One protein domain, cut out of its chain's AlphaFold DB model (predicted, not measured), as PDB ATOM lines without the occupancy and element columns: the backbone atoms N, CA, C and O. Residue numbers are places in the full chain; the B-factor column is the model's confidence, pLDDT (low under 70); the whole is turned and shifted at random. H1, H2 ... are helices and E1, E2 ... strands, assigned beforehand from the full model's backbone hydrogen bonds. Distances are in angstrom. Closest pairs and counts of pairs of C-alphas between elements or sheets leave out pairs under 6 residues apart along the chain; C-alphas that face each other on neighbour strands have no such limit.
ATOM      1  N   THR A 198      42.900   5.324  31.426       84.88
ATOM      2  CA  THR A 198      41.980   4.186  31.374       84.88
ATOM      3  C   THR A 198      41.775   3.581  32.758       84.88
ATOM      4  O   THR A 198      40.643   3.486  33.239       84.88
ATOM      5  N   LEU A 199      42.865   3.200  33.424       86.50
ATOM      6  CA  LEU A 199      42.819   2.477  34.686       86.50
ATOM      7  C   LEU A 199      42.221   3.344  35.794       86.50
ATOM      8  O   LEU A 199      41.362   2.875  36.538       86.50
ATOM      9  N   LEU A 200      42.609   4.619  35.865       82.12
ATOM     10  CA  LEU A 200      42.046   5.585  36.810       82.12
ATOM     11  C   LEU A 200      40.539   5.776  36.591       82.12
ATOM     12  O   LEU A 200      39.765   5.820  37.549       82.12
ATOM     13  N   THR A 201      40.108   5.843  35.331       83.88
ATOM     14  CA  THR A 201      38.696   6.031  34.962       83.88
ATOM     15  C   THR A 201      37.849   4.793  35.269       83.88
ATOM     16  O   THR A 201      36.718   4.911  35.754       83.88
ATOM     17  N   LEU A 202      38.390   3.596  35.021       81.88
ATOM     18  CA  LEU A 202      37.717   2.329  35.305       81.88
ATOM     19  C   LEU A 202      37.666   2.049  36.808       81.88
ATOM     20  O   LEU A 202      36.582   1.811  37.340       81.88
ATOM     21  N   ARG A 203      38.802   2.157  37.508       80.75
ATOM     22  CA  ARG A 203      38.908   1.880  38.947       80.75
ATOM     23  C   ARG A 203      38.102   2.870  39.782       80.75
ATOM     24  O   ARG A 203      37.554   2.488  40.807       80.75
ATOM     25  N   GLY A 204      38.014   4.133  39.357       75.00
ATOM     26  CA  GLY A 204      37.199   5.159  40.016       75.00
ATOM     27  C   GLY A 204      37.652   5.547  41.432       75.00
ATOM     28  O   GLY A 204      37.024   6.410  42.034       75.00
ATOM     29  N   SER A 205      38.741   4.967  41.952       68.75
ATOM     30  CA  SER A 205      39.165   5.115  43.353       68.75
ATOM     31  C   SER A 205      39.580   6.541  43.728       68.75
ATOM     32  O   SER A 205      39.499   6.913  44.889       68.75
ATOM     33  N   GLY A 206      39.982   7.365  42.755       69.69
ATOM     34  CA  GLY A 206      40.382   8.758  42.983       69.69
ATOM     35  C   GLY A 206      39.243   9.787  42.950       69.69
ATOM     36  O   GLY A 206      39.492  10.968  43.189       69.69
ATOM     37  N   PHE A 207      38.002   9.390  42.641       75.19
ATOM     38  CA  PHE A 207      36.882  10.311  42.389       75.19
ATOM     39  C   PHE A 207      35.968  10.479  43.610       75.19
ATOM     40  O   PHE A 207      34.762  10.254  43.541       75.19
ATOM     41  N   ASN A 208      36.544  10.905  44.733       81.25
ATOM     42  CA  ASN A 208      35.803  11.213  45.952       81.25
ATOM     43  C   ASN A 208      35.461  12.705  46.034       81.25
ATOM     44  O   ASN A 208      36.165  13.565  45.505       81.25
ATOM     45  N   TYR A 209      34.401  13.043  46.773       81.06
ATOM     46  CA  TYR A 209      34.055  14.446  47.030       81.06
ATOM     47  C   TYR A 209      35.188  15.226  47.707       81.06
ATOM     48  O   TYR A 209      35.306  16.428  47.489       81.06
ATOM     49  N   ARG A 210      36.027  14.529  48.481       78.69
ATOM     50  CA  ARG A 210      37.187  15.089  49.171       78.69
ATOM     51  C   ARG A 210      38.343  15.440  48.238       78.69
ATOM     52  O   ARG A 210      38.913  16.514  48.386       78.69
ATOM     53  N   SER A 211      38.658  14.576  47.269       76.62
ATOM     54  CA  SER A 211      39.709  14.832  46.274       76.62
ATOM     55  C   SER A 211      39.284  15.871  45.231       76.62
ATOM     56  O   SER A 211      40.118  16.602  44.712       76.62
ATOM     57  N   PHE A 212      37.979  15.984  44.964       73.50
ATOM     58  CA  PHE A 212      37.381  16.972  44.053       73.50
ATOM     59  C   PHE A 212      36.987  18.290  44.750       73.50
ATOM     60  O   PHE A 212      36.154  19.049  44.238       73.50
ATOM     61  N   GLU A 213      37.550  18.568  45.928       75.88
ATOM     62  CA  GLU A 213      37.303  19.799  46.675       75.88
ATOM     63  C   GLU A 213      38.399  20.835  46.370       75.88
ATOM     64  O   GLU A 213      39.575  20.565  46.608       75.88
ATOM     65  N   PRO A 214      38.061  22.033  45.851       69.75
ATOM     66  CA  PRO A 214      39.074  23.045  45.551       69.75
ATOM     67  C   PRO A 214      39.745  23.537  46.844       69.75
ATOM     68  O   PRO A 214      39.140  23.476  47.906       69.75
ATOM     69  N   SER A 215      40.952  24.094  46.807       64.44
ATOM     70  CA  SER A 215      41.522  24.771  47.989       64.44
ATOM     71  C   SER A 215      40.811  26.099  48.301       64.44
ATOM     72  O   SER A 215      40.797  26.559  49.442       64.44
ATOM     73  N   GLU A 216      40.148  26.696  47.304       64.88
ATOM     74  CA  GLU A 216      39.425  27.962  47.427       64.88
ATOM     75  C   GLU A 216      38.107  27.819  48.215       64.88
ATOM     76  O   GLU A 216      37.298  26.912  47.995       64.88
ATOM     77  N   GLY A 217      37.876  28.748  49.147       60.50
ATOM     78  CA  GLY A 217      36.775  28.746  50.122       60.50
ATOM     79  C   GLY A 217      35.390  29.135  49.589       60.50
ATOM     80  O   GLY A 217      34.544  29.586  50.360       60.50
ATOM     81  N   VAL A 218      35.141  29.021  48.283       67.56
ATOM     82  CA  VAL A 218      33.833  29.356  47.706       67.56
ATOM     83  C   VAL A 218      32.865  28.203  47.958       67.56
ATOM     84  O   VAL A 218      33.106  27.073  47.536       67.56
ATOM     85  N   ALA A 219      31.755  28.481  48.643       65.50
ATOM     86  CA  ALA A 219      30.712  27.489  48.858       65.50
ATOM     87  C   ALA A 219      30.066  27.093  47.524       65.50
ATOM     88  O   ALA A 219      29.609  27.946  46.759       65.50
ATOM     89  N   HIS A 220      29.991  25.790  47.262       69.75
ATOM     90  CA  HIS A 220      29.279  25.274  46.098       69.75
ATOM     91  C   HIS A 220      27.781  25.600  46.194       69.75
ATOM     92  O   HIS A 220      27.222  25.669  47.291       69.75
ATOM     93  N   MET A 221      27.118  25.802  45.053       66.69
ATOM     94  CA  MET A 221      25.680  26.087  44.982       66.69
ATOM     95  C   MET A 221      24.906  24.920  44.356       66.69
ATOM     96  O   MET A 221      25.429  24.214  43.497       66.69
ATOM     97  N   GLY A 222      23.647  24.741  44.768       71.94
ATOM     98  CA  GLY A 222      22.731  23.741  44.207       71.94
ATOM     99  C   GLY A 222      22.875  22.333  44.799       71.94
ATOM    100  O   GLY A 222      23.320  22.159  45.934       71.94
ATOM    101  N   SER A 223      22.477  21.322  44.017       71.69
ATOM    102  CA  SER A 223      22.437  19.905  44.426       71.69
ATOM    103  C   SER A 223      23.802  19.369  44.888       71.69
ATOM    104  O   SER A 223      23.899  18.666  45.893       71.69
ATOM    105  N   SER A 224      24.889  19.806  44.242       73.38
ATOM    106  CA  SER A 224      26.261  19.401  44.582       73.38
ATOM    107  C   SER A 224      26.706  19.849  45.979       73.38
ATOM    108  O   SER A 224      27.487  19.153  46.629       73.38
ATOM    109  N   ARG A 225      26.183  20.976  46.489       78.75
ATOM    110  CA  ARG A 225      26.431  21.429  47.867       78.75
ATOM    111  C   ARG A 225      25.876  20.428  48.871       78.75
ATOM    112  O   ARG A 225      26.567  20.084  49.826       78.75
ATOM    113  N   ASN A 226      24.645  19.971  48.653       80.81
ATOM    114  CA  ASN A 226      23.984  19.024  49.545       80.81
ATOM    115  C   ASN A 226      24.704  17.674  49.526       80.81
ATOM    116  O   ASN A 226      24.971  17.136  50.595       80.81
ATOM    117  N   SER A 227      25.112  17.180  48.354       82.00
ATOM    118  CA  SER A 227      25.891  15.938  48.244       82.00
ATOM    119  C   SER A 227      27.243  16.026  48.956       82.00
ATOM    120  O   SER A 227      27.594  15.122  49.711       82.00
ATOM    121  N   ARG A 228      27.966  17.146  48.820       83.62
ATOM    122  CA  ARG A 228      29.225  17.386  49.553       83.62
ATOM    123  C   ARG A 228      29.018  17.480  51.069       83.62
ATOM    124  O   ARG A 228      29.810  16.932  51.827       83.62
ATOM    125  N   ILE A 229      27.946  18.135  51.525       84.25
ATOM    126  CA  ILE A 229      27.590  18.194  52.955       84.25
ATOM    127  C   ILE A 229      27.241  16.797  53.480       84.25
ATOM    128  O   ILE A 229      27.686  16.427  54.569       84.25
ATOM    129  N   MET A 230      26.493  15.999  52.718       83.50
ATOM    130  CA  MET A 230      26.199  14.609  53.076       83.50
ATOM    131  C   MET A 230      27.468  13.750  53.121       83.50
ATOM    132  O   MET A 230      27.604  12.934  54.023       83.50
ATOM    133  N   ALA A 231      28.435  14.011  52.238       83.88
ATOM    134  CA  ALA A 231      29.752  13.374  52.244       83.88
ATOM    135  C   ALA A 231      30.685  13.853  53.377       83.88
ATOM    136  O   ALA A 231      31.804  13.367  53.489       83.88
ATOM    137  N   GLY A 232      30.247  14.801  54.215       85.94
ATOM    138  CA  GLY A 232      30.989  15.241  55.399       85.94
ATOM    139  C   GLY A 232      31.610  16.634  55.309       85.94
ATOM    140  O   GLY A 232      32.208  17.073  56.287       85.94
ATOM    141  N   LEU A 233      31.443  17.381  54.213       87.50
ATOM    142  CA  LEU A 233      31.955  18.752  54.119       87.50
ATOM    143  C   LEU A 233      31.157  19.695  55.029       87.50
ATOM    144  O   LEU A 233      29.920  19.684  55.048       87.50
ATOM    145  N   ARG A 234      31.850  20.546  55.781       86.50
ATOM    146  CA  ARG A 234      31.247  21.594  56.610       86.50
ATOM    147  C   ARG A 234      31.894  22.938  56.305       86.50
ATOM    148  O   ARG A 234      33.095  23.029  56.058       86.50
ATOM    149  N   TYR A 235      31.064  23.976  56.324       84.75
ATOM    150  CA  TYR A 235      31.468  25.363  56.117       84.75
ATOM    151  C   TYR A 235      31.470  26.076  57.469       84.75
ATOM    152  O   TYR A 235      30.526  25.916  58.243       84.75
ATOM    153  N   SER A 236      32.506  26.861  57.758       83.00
ATOM    154  CA  SER A 236      32.496  27.735  58.930       83.00
ATOM    155  C   SER A 236      31.524  28.898  58.709       83.00
ATOM    156  O   SER A 236      31.497  29.516  57.649       83.00
ATOM    157  N   ASN A 237      30.725  29.219  59.729       76.75
ATOM    158  CA  ASN A 237      29.744  30.309  59.660       76.75
ATOM    159  C   ASN A 237      30.396  31.703  59.660       76.75
ATOM    160  O   ASN A 237      29.753  32.675  59.276       76.75
ATOM    161  N   MET A 238      31.651  31.808  60.115       74.38
ATOM    162  CA  MET A 238      32.364  33.084  60.279       74.38
ATOM    163  C   MET A 238      33.546  33.248  59.322       74.38
ATOM    164  O   MET A 238      34.091  34.339  59.188       74.38
ATOM    165  N   THR A 239      33.987  32.178  58.664       74.56
ATOM    166  CA  THR A 239      35.139  32.203  57.758       74.56
ATOM    167  C   THR A 239      34.824  31.352  56.538       74.56
ATOM    168  O   THR A 239      34.215  30.300  56.682       74.56
ATOM    169  N   SER A 240      35.344  31.700  55.361       71.69
ATOM    170  CA  SER A 240      35.318  30.843  54.159       71.69
ATOM    171  C   SER A 240      36.145  29.548  54.292       71.69
ATOM    172  O   SER A 240      36.521  28.930  53.300       71.69
ATOM    173  N   LYS A 241      36.474  29.137  55.524       78.38
ATOM    174  CA  LYS A 241      37.166  27.890  55.834       78.38
ATOM    175  C   LYS A 241      36.173  26.742  55.746       78.38
ATOM    176  O   LYS A 241      35.065  26.808  56.281       78.38
ATOM    177  N   LYS A 242      36.621  25.676  55.104       85.50
ATOM    178  CA  LYS A 242      35.897  24.424  54.965       85.50
ATOM    179  C   LYS A 242      36.715  23.301  55.569       85.50
ATOM    180  O   LYS A 242      37.941  23.344  55.533       85.50
ATOM    181  N   HIS A 243      36.031  22.328  56.147       85.44
ATOM    182  CA  HIS A 243      36.670  21.153  56.713       85.44
ATOM    183  C   HIS A 243      35.816  19.917  56.448       85.44
ATOM    184  O   HIS A 243      34.588  19.999  56.354       85.44
ATOM    185  N   TRP A 244      36.477  18.773  56.336       85.88
ATOM    186  CA  TRP A 244      35.822  17.478  56.236       85.88
ATOM    187  C   TRP A 244      35.589  16.921  57.638       85.88
ATOM    188  O   TRP A 244      36.419  17.086  58.531       85.88
ATOM    189  N   LEU A 245      34.429  16.314  57.854       85.31
ATOM    190  CA  LEU A 245      34.211  15.458  59.010       85.31
ATOM    191  C   LEU A 245      34.915  14.129  58.752       85.31
ATOM    192  O   LEU A 245      34.768  13.555  57.673       85.31
TER     193      LEU A 245
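Overview. This is residues 198 to 245 of the 493 residues of an uncharacterized protein of Rhizopus delemar (strain RA 99-880 / ATCC MYA-4621 / FGSC 9543 / NRRL 43880) (UniProt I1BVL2). A small hairpin of two short strands, E1 and E2, has the helix H2 near it in a small body, and from this body an arm, residues 198 to 207 with the short helix H1, sticks out and makes the length. A long stretch with no named element, residues 204 to 222, joins H1 to H2. The printed part has 48 residues, with H1, H2, E1 and E2 along the chain; the sheet, E1 - E2, is antiparallel. The class is mixed, helices and strands, with under half of the residues in named elements. The whole is loose, with a radius of gyration of the C-alphas of 12.4 A and spans of 42 by 20 by 18 A.

Along the chain. Find C-alpha 233 at (31.955, 18.752, 54.119); there E1 begins, residues 233 to 235. E2 is residues 242 to 244 and ends at C-alpha 244, (35.822, 17.478, 56.236). H2, residues 223 to 230, runs 10.8 A; H1, residues 198 to 203, runs 8.5 A from C-alpha 198 at (41.980, 4.186, 31.374).

Arrangement. Look first at the hairpin of E1 and E2, antiparallel at 152 degrees, where N 234 and O 243 are 2.9 A apart, within hydrogen-bond range. H2 and E1 are near each other, with 6 pairs of C-alphas within 10 A; H2 and E2 are apart. H1 is apart from H2, E1 and E2. In H1 and H2 every O i to N i+4 pair is within hydrogen-bond range.

Size, cuts and confidence. The C-alphas of Thr 198 and Met 238, the two farthest apart, are 42.0 A apart. Without residues 198 to 207, which stand free, the body spans 24 by 19 by 17 A. The printed part has no cut, and the link from H1 to H2 is long. Look for pLDDT under 70 at residues 205 to 206 and 214 to 221.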